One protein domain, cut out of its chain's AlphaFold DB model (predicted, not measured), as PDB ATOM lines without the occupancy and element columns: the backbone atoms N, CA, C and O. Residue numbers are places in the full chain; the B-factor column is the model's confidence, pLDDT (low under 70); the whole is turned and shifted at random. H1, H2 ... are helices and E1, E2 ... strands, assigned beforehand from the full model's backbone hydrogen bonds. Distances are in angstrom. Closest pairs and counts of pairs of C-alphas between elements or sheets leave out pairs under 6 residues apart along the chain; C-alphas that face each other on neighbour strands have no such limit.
ATOM      1  N   ALA A  34     -51.089  29.843 -32.934       60.69
ATOM      2  CA  ALA A  34     -49.694  30.187 -32.702       60.69
ATOM      3  C   ALA A  34     -49.020  28.985 -32.016       60.69
ATOM      4  O   ALA A  34     -49.583  28.486 -31.040       60.69
ATOM      5  N   PRO A  35     -47.865  28.511 -32.516       67.31
ATOM      6  CA  PRO A  35     -47.239  27.313 -31.981       67.31
ATOM      7  C   PRO A  35     -46.932  27.518 -30.499       67.31
ATOM      8  O   PRO A  35     -46.419  28.568 -30.089       67.31
ATOM      9  N   LYS A  36     -47.312  26.534 -29.684       80.94
ATOM     10  CA  LYS A  36     -47.185  26.621 -28.233       80.94
ATOM     11  C   LYS A  36     -45.716  26.542 -27.832       80.94
ATOM     12  O   LYS A  36     -44.911  25.891 -28.488       80.94
ATOM     13  N   THR A  37     -45.349  27.242 -26.764       87.62
ATOM     14  CA  THR A  37     -43.974  27.243 -26.249       87.62
ATOM     15  C   THR A  37     -43.939  26.668 -24.843       87.62
ATOM     16  O   THR A  37     -44.779  27.002 -24.005       87.62
ATOM     17  N   PHE A  38     -42.956  25.804 -24.603       91.12
ATOM     18  CA  PHE A  38     -42.694  25.157 -23.328       91.12
ATOM     19  C   PHE A  38     -41.328  25.587 -22.804       91.12
ATOM     20  O   PHE A  38     -40.319  25.510 -23.508       91.12
ATOM     21  N   THR A  39     -41.294  26.038 -21.555       94.69
ATOM     22  CA  THR A  39     -40.071  26.456 -20.872       94.69
ATOM     23  C   THR A  39     -39.609  25.370 -19.908       94.69
ATOM     24  O   THR A  39     -40.355  24.948 -19.025       94.69
ATOM     25  N   PHE A  40     -38.354  24.951 -20.044       95.56
ATOM     26  CA  PHE A  40     -37.726  23.954 -19.183       95.56
ATOM     27  C   PHE A  40     -36.646  24.616 -18.337       95.56
ATOM     28  O   PHE A  40     -35.752  25.276 -18.870       95.56
ATOM     29  N   ASN A  41     -36.720  24.426 -17.020       93.94
ATOM     30  CA  ASN A  41     -35.824  25.062 -16.058       93.94
ATOM     31  C   ASN A  41     -34.994  24.029 -15.287       93.94
ATOM     32  O   ASN A  41     -35.490  22.954 -14.941       93.94
ATOM     33  N   VAL A  42     -33.747  24.384 -14.979       85.38
ATOM     34  CA  VAL A  42     -32.821  23.588 -14.154       85.38
ATOM     35  C   VAL A  42     -32.069  24.463 -13.155       85.38
ATOM     36  O   VAL A  42     -31.987  25.687 -13.304       85.38
ATOM     37  N   ASP A  43     -31.475  23.841 -12.141       68.81
ATOM     38  CA  ASP A  43     -30.644  24.515 -11.156       68.81
ATOM     39  C   ASP A  43     -29.149  24.447 -11.510       68.81
ATOM     40  O   ASP A  43     -28.475  23.429 -11.391       68.81
ATOM     41  N   GLY A  44     -28.572  25.595 -11.869       55.75
ATOM     42  CA  GLY A  44     -27.180  25.684 -12.343       55.75
ATOM     43  C   GLY A  44     -26.067  25.209 -11.384       55.75
ATOM     44  O   GLY A  44     -24.898  25.391 -11.709       55.75
ATOM     45  N   VAL A  45     -26.391  24.644 -10.214       55.84
ATOM     46  CA  VAL A  45     -25.437  24.024  -9.277       55.84
ATOM     47  C   VAL A  45     -25.150  22.559  -9.634       55.84
ATOM     48  O   VAL A  45     -24.001  22.141  -9.504       55.84
ATOM     49  N   ASN A  46     -26.136  21.783 -10.114       66.00
ATOM     50  CA  ASN A  46     -25.935  20.361 -10.447       66.00
ATOM     51  C   ASN A  46     -26.418  19.973 -11.852       66.00
ATOM     52  O   ASN A  46     -25.850  19.050 -12.438       66.00
ATOM     53  N   LEU A  47     -27.421  20.665 -12.399       79.56
ATOM     54  CA  LEU A  47     -27.864  20.495 -13.779       79.56
ATOM     55  C   LEU A  47     -27.754  21.821 -14.525       79.56
ATOM     56  O   LEU A  47     -28.157  22.875 -14.049       79.56
ATOM     57  N   LYS A  48     -27.229  21.773 -15.741       88.19
ATOM     58  CA  LYS A  48     -27.213  22.938 -16.617       88.19
ATOM     59  C   LYS A  48     -27.462  22.532 -18.050       88.19
ATOM     60  O   LYS A  48     -27.109  21.424 -18.449       88.19
ATOM     61  N   PHE A  49     -28.033  23.439 -18.820       92.88
ATOM     62  CA  PHE A  49     -28.092  23.299 -20.262       92.88
ATOM     63  C   PHE A  49     -26.756  23.689 -20.876       92.88
ATOM     64  O   PHE A  49     -26.108  24.648 -20.453       92.88
ATOM     65  N   ASP A  50     -26.353  22.927 -21.882       93.50
ATOM     66  CA  ASP A  50     -25.197  23.228 -22.704       93.50
ATOM     67  C   ASP A  50     -25.668  23.851 -24.019       93.50
ATOM     68  O   ASP A  50     -26.614  23.374 -24.647       93.50
ATOM     69  N   LYS A  51     -25.020  24.941 -24.432       94.75
ATOM     70  CA  LYS A  51     -25.434  25.702 -25.613       94.75
ATOM     71  C   LYS A  51     -25.314  24.887 -26.902       94.75
ATOM     72  O   LYS A  51     -26.206  24.966 -27.746       94.75
ATOM     73  N   ASP A  52     -24.244  24.110 -27.047       95.62
ATOM     74  CA  ASP A  52     -23.982  23.340 -28.263       95.62
ATOM     75  C   ASP A  52     -24.921  22.132 -28.336       95.62
ATOM     76  O   ASP A  52     -25.458  21.812 -29.399       95.62
ATOM     77  N   ARG A  53     -25.213  21.506 -27.190       95.88
ATOM     78  CA  ARG A  53     -26.227  20.446 -27.094       95.88
ATOM     79  C   ARG A  53     -27.637  20.948 -27.335       95.88
ATOM     80  O   ARG A  53     -28.392  20.286 -28.036       95.88
ATOM     81  N   ALA A  54     -27.987  22.112 -26.795       94.81
ATOM     82  CA  ALA A  54     -29.273  22.746 -27.052       94.81
ATOM     83  C   ALA A  54     -29.461  23.012 -28.550       94.81
ATOM     84  O   ALA A  54     -30.490  22.658 -29.125       94.81
ATOM     85  N   GLN A  55     -28.421  23.534 -29.207       93.88
ATOM     86  CA  GLN A  55     -28.423  23.714 -30.653       93.88
ATOM     87  C   GLN A  55     -28.573  22.378 -31.403       93.88
ATOM     88  O   GLN A  55     -29.370  22.297 -32.335       93.88
ATOM     89  N   ALA A  56     -27.847  21.330 -30.998       93.94
ATOM     90  CA  ALA A  56     -27.934  20.003 -31.612       93.94
ATOM     91  C   ALA A  56     -29.304  19.331 -31.412       93.94
ATOM     92  O   ALA A  56     -29.774  18.621 -32.299       93.94
ATOM     93  N   ALA A  57     -29.955  19.580 -30.275       92.69
ATOM     94  CA  ALA A  57     -31.298  19.103 -29.959       92.69
ATOM     95  C   ALA A  57     -32.410  19.921 -30.643       92.69
ATOM     96  O   ALA A  57     -33.581  19.570 -30.525       92.69
ATOM     97  N   GLY A  58     -32.069  21.005 -31.351       92.12
ATOM     98  CA  GLY A  58     -33.043  21.866 -32.022       92.12
ATOM     99  C   GLY A  58     -33.881  22.721 -31.069       92.12
ATOM    100  O   GLY A  58     -34.947  23.189 -31.459       92.12
ATOM    101  N   VAL A  59     -33.412  22.942 -29.836       93.62
ATOM    102  CA  VAL A  59     -34.116  23.738 -28.822       93.62
ATOM    103  C   VAL A  59     -33.474  25.114 -28.668       93.62
ATOM    104  O   VAL A  59     -32.277  25.303 -28.903       93.62
ATOM    105  N   LYS A  60     -34.260  26.113 -28.262       95.94
ATOM    106  CA  LYS A  60     -33.743  27.464 -28.047       95.94
ATOM    107  C   LYS A  60     -32.981  27.510 -26.725       95.94
ATOM    108  O   LYS A  60     -33.568  27.351 -25.659       95.94
ATOM    109  N   PHE A  61     -31.678  27.767 -26.798       95.94
ATOM    110  CA  PHE A  61     -30.862  28.047 -25.620       95.94
ATOM    111  C   PHE A  61     -31.108  29.476 -25.129       95.94
ATOM    112  O   PHE A  61     -30.681  30.431 -25.779       95.94
ATOM    113  N   ASP A  62     -31.779  29.621 -23.988       93.00
ATOM    114  CA  ASP A  62     -31.985  30.924 -23.351       93.00
ATOM    115  C   ASP A  62     -30.855  31.225 -22.355       93.00
ATOM    116  O   ASP A  62     -30.303  32.326 -22.347       93.00
ATOM    117  N   SER A  63     -30.463  30.238 -21.541       92.31
ATOM    118  CA  SER A  63     -29.318  30.313 -20.624       92.31
ATOM    119  C   SER A  63     -28.887  28.920 -20.141       92.31
ATOM    120  O   SER A  63     -29.579  27.934 -20.372       92.31
ATOM    121  N   GLU A  64     -27.801  28.823 -19.365       90.56
ATOM    122  CA  GLU A  64     -27.419  27.563 -18.695       90.56
ATOM    123  C   GLU A  64     -28.514  27.012 -17.756       90.56
ATOM    124  O   GLU A  64     -28.458  25.847 -17.375       90.56
ATOM    125  N   LYS A  65     -29.517  27.818 -17.383       91.12
ATOM    126  CA  LYS A  65     -30.628  27.413 -16.506       91.12
ATOM    127  C   LYS A  65     -31.944  27.184 -17.238       91.12
ATOM    128  O   LYS A  65     -32.896  26.717 -16.618       91.12
ATOM    129  N   GLN A  66     -32.023  27.545 -18.516       95.69
ATOM    130  CA  GLN A  66     -33.289  27.565 -19.228       95.69
ATOM    131  C   GLN A  66     -33.130  27.296 -20.721       95.69
ATOM    132  O   GLN A  66     -32.293  27.904 -21.393       95.69
ATOM    133  N   VAL A  67     -34.009  26.442 -21.234       96.38
ATOM    134  CA  VAL A  67     -34.263  26.294 -22.667       96.38
ATOM    135  C   VAL A  67     -35.753  26.429 -22.941       96.38
ATOM    136  O   VAL A  67     -36.592  26.097 -22.097       96.38
ATOM    137  N   THR A  68     -36.074  26.884 -24.144       95.56
ATOM    138  CA  THR A  68     -37.445  26.972 -24.639       95.56
ATOM    139  C   THR A  68     -37.604  26.087 -25.864       95.56
ATOM    140  O   THR A  68     -36.773  26.097 -26.777       95.56
ATOM    141  N   ILE A  69     -38.698  25.336 -25.895       92.25
ATOM    142  CA  ILE A  69     -39.097  24.509 -27.029       92.25
ATOM    143  C   ILE A  69     -40.379  25.094 -27.595       92.25
ATOM    144  O   ILE A  69     -41.328  25.352 -26.859       92.25
ATOM    145  N   THR A  70     -40.388  25.337 -28.899       87.50
ATOM    146  CA  THR A  70     -41.615  25.639 -29.628       87.50
ATOM    147  C   THR A  70     -42.143  24.321 -30.162       87.50
ATOM    148  O   THR A  70     -41.469  23.697 -30.981       87.50
ATOM    149  N   ASP A  71     -43.308  23.907 -29.678       78.38
ATOM    150  CA  ASP A  71     -43.950  22.659 -30.074       78.38
ATOM    151  C   ASP A  71     -44.220  22.670 -31.584       78.38
ATOM    152  O   ASP A  71     -44.788  23.619 -32.137       78.38
ATOM    153  N   GLY A  72     -43.738  21.626 -32.256       62.72
ATOM    154  CA  GLY A  72     -43.986  21.362 -33.673       62.72
ATOM    155  C   GLY A  72     -45.022  20.257 -33.907       62.72
ATOM    156  O   GLY A  72     -45.281  19.911 -35.063       62.72
ATOM    157  N   GLY A  73     -45.559  19.669 -32.836       63.12
ATOM    158  CA  GLY A  73     -46.525  18.580 -32.820       63.12
ATOM    159  C   GLY A  73     -47.968  19.023 -33.079       63.12
ATOM    160  O   GLY A  73     -48.294  20.200 -33.191       63.12
ATOM    161  N   THR A  74     -48.866  18.045 -33.223       54.12
ATOM    162  CA  THR A  74     -50.279  18.281 -33.584       54.12
ATOM    163  C   THR A  74     -51.210  18.468 -32.382       54.12
ATOM    164  O   THR A  74     -52.419  18.568 -32.586       54.12
ATOM    165  N   ALA A  75     -50.690  18.429 -31.150       60.81
ATOM    166  CA  ALA A  75     -51.503  18.289 -29.940       60.81
ATOM    167  C   ALA A  75     -51.431  19.474 -28.954       60.81
ATOM    168  O   ALA A  75     -52.215  19.480 -28.008       60.81
ATOM    169  N   ASP A  76     -50.560  20.473 -29.166       71.94
ATOM    170  CA  ASP A  76     -50.396  21.645 -28.283       71.94
ATOM    171  C   ASP A  76     -50.232  21.272 -26.785       71.94
ATOM    172  O   ASP A  76     -50.666  22.000 -25.877       71.94
ATOM    173  N   VAL A  77     -49.626  20.118 -26.493       79.88
ATOM    174  CA  VAL A  77     -49.391  19.576 -25.141       79.88
ATOM    175  C   VAL A  77     -47.974  19.032 -25.047       79.88
ATOM    176  O   VAL A  77     -47.431  18.555 -26.034       79.88
ATOM    177  N   LEU A  78     -47.402  19.090 -23.844       85.12
ATOM    178  CA  LEU A  78     -46.048  18.620 -23.574       85.12
ATOM    179  C   LEU A  78     -45.950  17.110 -23.824       85.12
ATOM    180  O   LEU A  78     -46.560  16.322 -23.093       85.12
ATOM    181  N   ASP A  79     -45.167  16.702 -24.816       87.06
ATOM    182  CA  ASP A  79     -45.034  15.296 -25.187       87.06
ATOM    183  C   ASP A  79     -43.641  14.709 -24.886       87.06
ATOM    184  O   ASP A  79     -42.730  15.358 -24.361       87.06
ATOM    185  N   ALA A  80     -43.472  13.416 -25.169       89.19
ATOM    186  CA  ALA A  80     -42.206  12.735 -24.928       89.19
ATOM    187  C   ALA A  80     -41.072  13.241 -25.838       89.19
ATOM    188  O   ALA A  80     -39.905  13.123 -25.462       89.19
ATOM    189  N   ALA A  81     -41.372  13.773 -27.026       89.56
ATOM    190  CA  ALA A  81     -40.365  14.317 -27.930       89.56
ATOM    191  C   ALA A  81     -39.812  15.639 -27.383       89.56
ATOM    192  O   ALA A  81     -38.588  15.780 -27.301       89.56
ATOM    193  N   ASP A  82     -40.680  16.535 -26.908       90.75
ATOM    194  CA  ASP A  82     -40.287  17.793 -26.260       90.75
ATOM    195  C   ASP A  82     -39.379  17.536 -25.057       90.75
ATOM    196  O   ASP A  82     -38.285  18.093 -24.927       90.75
ATOM    197  N   VAL A  83     -39.805  16.623 -24.181       92.44
ATOM    198  CA  VAL A  83     -39.064  16.280 -22.965       92.44
ATOM    199  C   VAL A  83     -37.705  15.654 -23.296       92.44
ATOM    200  O   VAL A  83     -36.701  15.980 -22.657       92.44
ATOM    201  N   ASN A  84     -37.635  14.786 -24.310       93.12
ATOM    202  CA  ASN A  84     -36.367  14.206 -24.758       93.12
ATOM    203  C   ASN A  84     -35.440  15.246 -25.403       93.12
ATOM    204  O   ASN A  84     -34.223  15.170 -25.214       93.12
ATOM    205  N   ALA A  85     -35.982  16.226 -26.130       92.94
ATOM    206  CA  ALA A  85     -35.203  17.319 -26.704       92.94
ATOM    207  C   ALA A  85     -34.614  18.218 -25.603       92.94
ATOM    208  O   ALA A  85     -33.407  18.470 -25.597       92.94
ATOM    209  N   ALA A  86     -35.418  18.601 -24.604       93.62
ATOM    210  CA  ALA A  86     -34.941  19.335 -23.430       93.62
ATOM    211  C   ALA A  86     -33.863  18.551 -22.666       93.62
ATOM    212  O   ALA A  86     -32.814  19.092 -22.322       93.62
ATOM    213  N   LYS A  87     -34.077  17.248 -22.452       92.62
ATOM    214  CA  LYS A  87     -33.096  16.363 -21.812       92.62
ATOM    215  C   LYS A  87     -31.787  16.280 -22.598       92.62
ATOM    216  O   LYS A  87     -30.717  16.305 -21.999       92.62
ATOM    217  N   SER A  88     -31.859  16.203 -23.925       93.25
ATOM    218  CA  SER A  88     -30.676  16.135 -24.795       93.25
ATOM    219  C   SER A  88     -29.851  17.423 -24.761       93.25
ATOM    220  O   SER A  88     -28.644  17.377 -24.981       93.25
ATOM    221  N   ALA A  89     -30.481  18.557 -24.439       94.56
ATOM    222  CA  ALA A  89     -29.817  19.841 -24.252       94.56
ATOM    223  C   ALA A  89     -29.045  19.958 -22.921       94.56
ATOM    224  O   ALA A  89     -28.275  20.905 -22.745       94.56
ATOM    225  N   LEU A  90     -29.233  19.032 -21.972       90.44
ATOM    226  CA  LEU A  90     -28.503  19.041 -20.704       90.44
ATOM    227  C   LEU A  90     -27.020  18.716 -20.923       90.44
ATOM    228  O   LEU A  90     -26.650  17.789 -21.655       90.44
ATOM    229  N   ALA A  91     -26.157  19.472 -20.247       87.00
ATOM    230  CA  ALA A  91     -24.740  19.162 -20.137       87.00
ATOM    231  C   ALA A  91     -24.544  17.788 -19.477       87.00
ATOM    232  O   ALA A  91     -25.366  17.356 -18.663       87.00
ATOM    233  N   ASP A  92     -23.432  17.114 -19.787       78.00
ATOM    234  CA  ASP A  92     -23.067  15.893 -19.066       78.00
ATOM    235  C   ASP A  92     -22.918  16.210 -17.580       78.00
ATOM    236  O   ASP A  92     -22.078  17.015 -17.173       78.00
ATOM    237  N   TYR A  93     -23.742  15.559 -16.769       65.69
ATOM    238  CA  TYR A  93     -23.669  15.622 -15.321       65.69
ATOM    239  C   TYR A  93     -23.111  14.305 -14.770       65.69
ATOM    240  O   TYR A  93     -23.061  13.274 -15.444       65.69
ATOM    241  N   ASN A  94     -22.636  14.339 -13.527       59.19
ATOM    242  CA  ASN A  94     -22.029  13.179 -12.882       59.19
ATOM    243  C   ASN A  94     -23.024  11.999 -12.820       59.19
ATOM    244  O   ASN A  94     -24.146  12.176 -12.347       59.19
ATOM    245  N   ALA A  95     -22.587  10.784 -13.184       62.34
ATOM    246  CA  ALA A  95     -23.366   9.530 -13.202       62.34
ATOM    247  C   ALA A  95     -23.957   9.078 -11.838       62.34
ATOM    248  O   ALA A  95     -24.423   7.947 -11.686       62.34
ATOM    249  N   VAL A  96     -23.869   9.937 -10.823       64.19
ATOM    250  CA  VAL A  96     -24.314   9.776  -9.436       64.19
ATOM    251  C   VAL A  96     -25.737  10.321  -9.212       64.19
ATOM    252  O   VAL A  96     -26.392   9.894  -8.257       64.19
ATOM    253  N   TYR A  97     -26.219  11.216 -10.080       72.62
ATOM    254  CA  TYR A  97     -27.569  11.785 -10.031       72.62
ATOM    255  C   TYR A  97     -28.507  11.102 -11.034       72.62
ATOM    256  O   TYR A  97     -28.053  10.509 -12.011       72.62
ATOM    257  N   THR A  98     -29.814  11.172 -10.790       79.12
ATOM    258  CA  THR A  98     -30.853  10.714 -11.720       79.12
ATOM    259  C   THR A  98     -31.939  11.764 -11.833       79.12
ATOM    260  O   THR A  98     -32.375  12.298 -10.813       79.12
ATOM    261  N   LEU A  99     -32.364  12.057 -13.060       84.81
ATOM    262  CA  LEU A  99     -33.562  12.847 -13.309       84.81
ATOM    263  C   LEU A  99     -34.779  11.974 -12.973       84.81
ATOM    264  O   LEU A  99     -34.920  10.887 -13.530       84.81
ATOM    265  N   THR A 100     -35.634  12.427 -12.058       87.94
ATOM    266  CA  THR A 100     -36.891  11.735 -11.719       87.94
ATOM    267  C   THR A 100     -38.032  12.192 -12.627       87.94
ATOM    268  O   THR A 100     -38.983  11.447 -12.863       87.94
ATOM    269  N   GLY A 101     -37.930  13.399 -13.187       91.50
ATOM    270  CA  GLY A 101     -38.889  13.932 -14.144       91.50
ATOM    271  C   GLY A 101     -38.882  15.455 -14.221       91.50
ATOM    272  O   GLY A 101     -37.977  16.125 -13.722       91.50
ATOM    273  N   TRP A 102     -39.934  15.985 -14.833       92.81
ATOM    274  CA  TRP A 102     -40.236  17.405 -14.948       92.81
ATOM    275  C   TRP A 102     -41.552  17.706 -14.239       92.81
ATOM    276  O   TRP A 102     -42.555  17.009 -14.431       92.81
ATOM    277  N   TYR A 103     -41.529  18.741 -13.408       91.06
ATOM    278  CA  TYR A 103     -42.564  18.999 -12.418       91.06
ATOM    279  C   TYR A 103     -43.149  20.400 -12.577       91.06
ATOM    280  O   TYR A 103     -42.443  21.359 -12.910       91.06
ATOM    281  N   ASP A 104     -44.450  20.490 -12.304       86.81
ATOM    282  CA  ASP A 104     -45.164  21.735 -12.032       86.81
ATOM    283  C   ASP A 104     -45.495  21.754 -10.531       86.81
ATOM    284  O   ASP A 104     -46.366  21.028 -10.044       86.81
ATOM    285  N   GLY A 105     -44.699  22.494  -9.755       81.69
ATOM    286  CA  GLY A 105     -44.714  22.391  -8.295       81.69
ATOM    287  C   GLY A 105     -44.186  21.036  -7.807       81.69
ATOM    288  O   GLY A 105     -43.052  20.679  -8.098       81.69
ATOM    289  N   SER A 106     -44.990  20.293  -7.036       75.69
ATOM    290  CA  SER A 106     -44.604  19.004  -6.426       75.69
ATOM    291  C   SER A 106     -45.168  17.769  -7.146       75.69
ATOM    292  O   SER A 106     -45.160  16.674  -6.582       75.69
ATOM    293  N   THR A 107     -45.752  17.936  -8.336       82.19
ATOM    294  CA  THR A 107     -46.394  16.848  -9.089       82.19
ATOM    295  C   THR A 107     -45.768  16.719 -10.473       82.19
ATOM    296  O   THR A 107     -45.557  17.715 -11.169       82.19
ATOM    297  N   ALA A 108     -45.459  15.483 -10.865       90.31
ATOM    298  CA  ALA A 108     -44.834  15.193 -12.146       90.31
ATOM    299  C   ALA A 108     -45.821  15.406 -13.301       90.31
ATOM    300  O   ALA A 108     -46.888  14.785 -13.344       90.31
ATOM    301  N   VAL A 109     -45.425  16.230 -14.270       91.62
ATOM    302  CA  VAL A 109     -46.102  16.337 -15.577       91.62
ATOM    303  C   VAL A 109     -45.395  15.502 -16.645       91.62
ATOM    304  O   VAL A 109     -46.003  15.116 -17.640       91.62
ATOM    305  N   ALA A 110     -44.126  15.158 -16.412       92.81
ATOM    306  CA  ALA A 110     -43.420  14.100 -17.116       92.81
ATOM    307  C   ALA A 110     -42.504  13.361 -16.137       92.81
ATOM    308  O   ALA A 110     -41.815  13.994 -15.342       92.81
ATOM    309  N   ALA A 111     -42.468  12.034 -16.194       92.50
ATOM    310  CA  ALA A 111     -41.614  11.210 -15.347       92.50
ATOM    311  C   ALA A 111     -40.567  10.474 -16.183       92.50
ATOM    312  O   ALA A 111     -40.841  10.023 -17.299       92.50
ATOM    313  N   GLU A 112     -39.372  10.322 -15.615       89.12
ATOM    314  CA  GLU A 112     -38.310   9.511 -16.195       89.12
ATOM    315  C   GLU A 112     -38.116   8.230 -15.384       89.12
ATOM    316  O   GLU A 112     -37.952   8.248 -14.163       89.12
ATOM    317  N   TYR A 113     -38.096   7.095 -16.079       87.06
ATOM    318  CA  TYR A 113     -37.783   5.815 -15.465       87.06
ATOM    319  C   TYR A 113     -36.971   4.935 -16.411       87.06
ATOM    320  O   TYR A 113     -37.377   4.671 -17.541       87.06
ATOM    321  N   LYS A 114     -35.799   4.473 -15.947       82.81
ATOM    322  CA  LYS A 114     -34.876   3.601 -16.703       82.81
ATOM    323  C   LYS A 114     -34.589   4.086 -18.135       82.81
ATOM    324  O   LYS A 114     -34.464   3.287 -19.059       82.81
ATOM    325  N   GLY A 115     -34.469   5.403 -18.311       80.12
ATOM    326  CA  GLY A 115     -34.180   6.034 -19.599       80.12
ATOM    327  C   GLY A 115     -35.390   6.215 -20.521       80.12
ATOM    328  O   GLY A 115     -35.230   6.820 -21.577       80.12
ATOM    329  N   ALA A 116     -36.579   5.751 -20.127       87.25
ATOM    330  CA  ALA A 116     -37.836   6.056 -20.801       87.25
ATOM    331  C   ALA A 116     -38.497   7.298 -20.184       87.25
ATOM    332  O   ALA A 116     -38.432   7.512 -18.972       87.25
ATOM    333  N   VAL A 117     -39.142   8.095 -21.034       90.56
ATOM    334  CA  VAL A 117     -39.906   9.286 -20.653       90.56
ATOM    335  C   VAL A 117     -41.390   8.994 -20.825       90.56
ATOM    336  O   VAL A 117     -41.808   8.506 -21.876       90.56
ATOM    337  N   TYR A 118     -42.172   9.330 -19.806       91.69
ATOM    338  CA  TYR A 118     -43.626   9.227 -19.800       91.69
ATOM    339  C   TYR A 118     -44.218  10.594 -19.482       91.69
ATOM    340  O   TYR A 118     -43.753  11.250 -18.552       91.69
ATOM    341  N   THR A 119     -45.226  11.027 -20.233       90.44
ATOM    342  CA  THR A 119     -45.862  12.337 -20.050       90.44
ATOM    343  C   THR A 119     -47.315  12.194 -19.622       90.44
ATOM    344  O   THR A 119     -47.987  11.223 -19.973       90.44
ATOM    345  N   ASP A 120     -47.790  13.169 -18.849       89.62
ATOM    346  CA  ASP A 120     -49.208  13.320 -18.543       89.62
ATOM    347  C   ASP A 120     -49.961  13.709 -19.830       89.62
ATOM    348  O   ASP A 120     -49.683  14.774 -20.390       89.62
ATOM    349  N   PRO A 121     -50.907  12.885 -20.318       82.31
ATOM    350  CA  PRO A 121     -51.631  13.165 -21.556       82.31
ATOM    351  C   PRO A 121     -52.526  14.412 -21.480       82.31
ATOM    352  O   PRO A 121     -52.921  14.927 -22.524       82.31
ATOM    353  N   ASP A 122     -52.838  14.905 -20.277       81.19
ATOM    354  CA  ASP A 122     -53.775  16.010 -20.050       81.19
ATOM    355  C   ASP A 122     -53.095  17.280 -19.495       81.19
ATOM    356  O   ASP A 122     -53.772  18.226 -19.061       81.19
ATOM    357  N   THR A 123     -51.757  17.338 -19.496       81.19
ATOM    358  CA  THR A 123     -51.026  18.472 -18.917       81.19
ATOM    359  C   THR A 123     -51.272  19.783 -19.662       81.19
ATOM    360  O   THR A 123     -51.253  19.872 -20.890       81.19
ATOM    361  N   LYS A 124     -51.460  20.856 -18.885       81.00
ATOM    362  CA  LYS A 124     -51.555  22.236 -19.384       81.00
ATOM    363  C   LYS A 124     -50.345  23.093 -19.010       81.00
ATOM    364  O   LYS A 124     -50.365  24.295 -19.273       81.00
ATOM    365  N   ALA A 125     -49.323  22.508 -18.388       83.88
ATOM    366  CA  ALA A 125     -48.147  23.242 -17.943       83.88
ATOM    367  C   ALA A 125     -47.364  23.793 -19.144       83.88
ATOM    368  O   ALA A 125     -47.056  23.065 -20.083       83.88
ATOM    369  N   THR A 126     -47.032  25.086 -19.111       88.00
ATOM    370  CA  THR A 126     -46.175  25.739 -20.121       88.00
ATOM    371  C   THR A 126     -44.763  26.006 -19.606       88.00
ATOM    372  O   THR A 126     -43.892  26.411 -20.368       88.00
ATOM    373  N   SER A 127     -44.524  25.798 -18.312       90.94
ATOM    374  CA  SER A 127     -43.217  25.924 -17.678       90.94
ATOM    375  C   SER A 127     -43.048  24.804 -16.665       90.94
ATOM    376  O   SER A 127     -43.924  24.607 -15.828       90.94
ATOM    377  N   VAL A 128     -41.926  24.094 -16.729       93.25
ATOM    378  CA  VAL A 128     -41.626  22.940 -15.870       93.25
ATOM    379  C   VAL A 128     -40.205  23.025 -15.326       93.25
ATOM    380  O   VAL A 128     -39.337  23.677 -15.914       93.25
ATOM    381  N   THR A 129     -39.959  22.370 -14.193       92.25
ATOM    382  CA  THR A 129     -38.637  22.330 -13.550       92.25
ATOM    383  C   THR A 129     -38.153  20.892 -13.414       92.25
ATOM    384  O   THR A 129     -38.930  20.007 -13.057       92.25
ATOM    385  N   ALA A 130     -36.880  20.649 -13.724       90.75
ATOM    386  CA  ALA A 130     -36.260  19.341 -13.551       90.75
ATOM    387  C   ALA A 130     -36.155  18.994 -12.064       90.75
ATOM    388  O   ALA A 130     -35.570  19.753 -11.293       90.75
ATOM    389  N   HIS A 131     -36.657  17.823 -11.675       87.50
ATOM    390  CA  HIS A 131     -36.361  17.235 -10.372       87.50
ATOM    391  C   HIS A 131     -35.390  16.077 -10.561       87.50
ATOM    392  O   HIS A 131     -35.544  15.238 -11.451       87.50
ATOM    393  N   TYR A 132     -34.362  16.040  -9.724       83.75
ATOM    394  CA  TYR A 132     -33.316  15.034  -9.779       83.75
ATOM    395  C   TYR A 132     -32.734  14.836  -8.382       83.75
ATOM    396  O   TYR A 132     -32.766  15.730  -7.539       83.75
ATOM    397  N   GLY A 133     -32.178  13.657  -8.135       77.38
ATOM    398  CA  GLY A 133     -31.585  13.345  -6.843       77.38
ATOM    399  C   GLY A 133     -30.473  12.319  -6.952       77.38
ATOM    400  O   GLY A 133     -30.224  11.733  -8.010       77.38
ATOM    401  N   ARG A 134     -29.744  12.134  -5.855       70.81
ATOM    402  CA  ARG A 134     -28.584  11.249  -5.809       70.81
ATOM    403  C   ARG A 134     -29.025   9.804  -5.591       70.81
ATOM    404  O   ARG A 134     -29.565   9.478  -4.543       70.81
ATOM    405  N   LEU A 135     -28.706   8.914  -6.531       66.25
ATOM    406  CA  LEU A 135     -28.965   7.472  -6.378       66.25
ATOM    407  C   LEU A 135     -27.812   6.718  -5.688       66.25
ATOM    408  O   LEU A 135     -28.025   5.634  -5.157       66.25
ATOM    409  N   ARG A 136     -26.570   7.236  -5.710       56.91
ATOM    410  CA  ARG A 136     -25.364   6.417  -5.425       56.91
ATOM    411  C   ARG A 136     -24.768   6.456  -4.006       56.91
ATOM    412  O   ARG A 136     -23.636   6.012  -3.851       56.91
ATOM    413  N   ASN A 137     -25.454   6.935  -2.966       53.50
ATOM    414  CA  ASN A 137     -24.900   6.893  -1.599       53.50
ATOM    415  C   ASN A 137     -25.864   6.248  -0.595       53.50
ATOM    416  O   ASN A 137     -26.932   6.793  -0.339       53.50
TER     417      ASN A 137
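AT A GLANCE: This is residues 34 to 137 of the 725 residues of the protein "KxYKxGKxW signal peptide" of Bifidobacterium goeldii (UniProt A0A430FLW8). One seven-stranded sheet, strongly twisted and curled like part of a barrel, wraps round helix H2, and the shorter helix H1 packs on the same face at the sheet's E2 edge. The curl stays open, with the edge strands E2 and E6 apart. The printed part has 104 residues, with two named helices and seven named strands in the order E1 H1 E2 E3 H2 E4 E5 E6 E7; the sheet runs E2 E3 E1 E7 E4 E5 E6, is mixed, and makes two layers with the helices. The class is mixed, helices and strands, and the whole is compact, with a radius of gyration of the C-alphas of 12.9 A and spans of 44 by 28 by 21 A.

HOW THE PARTS SIT: Strand E1, residues 37 to 41, is the antiparallel neighbour of E3, residues 66 to 70, with N 38 and O 69 2.8 A apart, within hydrogen-bond range. E1, helix H1, residues 51 to 56, and strand E2, residues 60 to 63, form a split strand-helix-strand unit, two strands running the same way with E3 between them in the sheet; its crossover is right-handed. H1 is on the sheet at a height over the sheet of 7.2 A, its closest C-alpha pair with E2 being Ala 54 and Phe 61, 5.7 A. E2 and E3 are a hairpin, with N 60 and O 68 at 2.9 A. Helix H2, residues 80 to 88, only just touches H1, with 3 pairs of C-alphas within 8 A, the closest Ser 88 and Arg 53 at 6.6 A; they run opposite ways at a steep tilt of 43 degrees. E3, H2 and E4, residues 97 to 104, form a second split unit, also right-handed, with E1 and E7, residues 127 to 134, between its strands. E4, E5, residues 107 to 113, and E6, residues 116 to 119, form a meander, each strand the antiparallel neighbour of the one before, with N 102 and O 110 at 2.8 A and N 111 and O 118 at 2.8 A. With E7, antiparallel to E4, they make a Greek key; N 100 and O 131 are 2.9 A apart. E7 is staggered, pairing with E1 in parallel over residues 127 to 129, where N 128 and O 39 are 2.9 A apart, and with E4 over 129 to 134. The closest C-alphas of H2 and E6 are those of Ala 80 and Val 117, 6.0 A. In H1 and H2 every O i to N i+4 pair is within hydrogen-bond range.

IN THESE COORDINATES: E1 begins at C-alpha 37, (-43.974, 27.243, -26.249). H2 measures 12.0 A from first to last C-alpha, E4 20.3 A and E5 15.4 A. E7 measures 23.9 A and ends at C-alpha 134, (-28.584, 11.249, -5.809).

THE WHOLE: The C-alphas farthest apart are those of Ala 34 and Asn 137, 46.1 A. The printed part has no cut, and no link is long. pLDDT is under 70 at residues 34 to 35, 43 to 46, 72 to 75, 93 to 96 and 135 to 137.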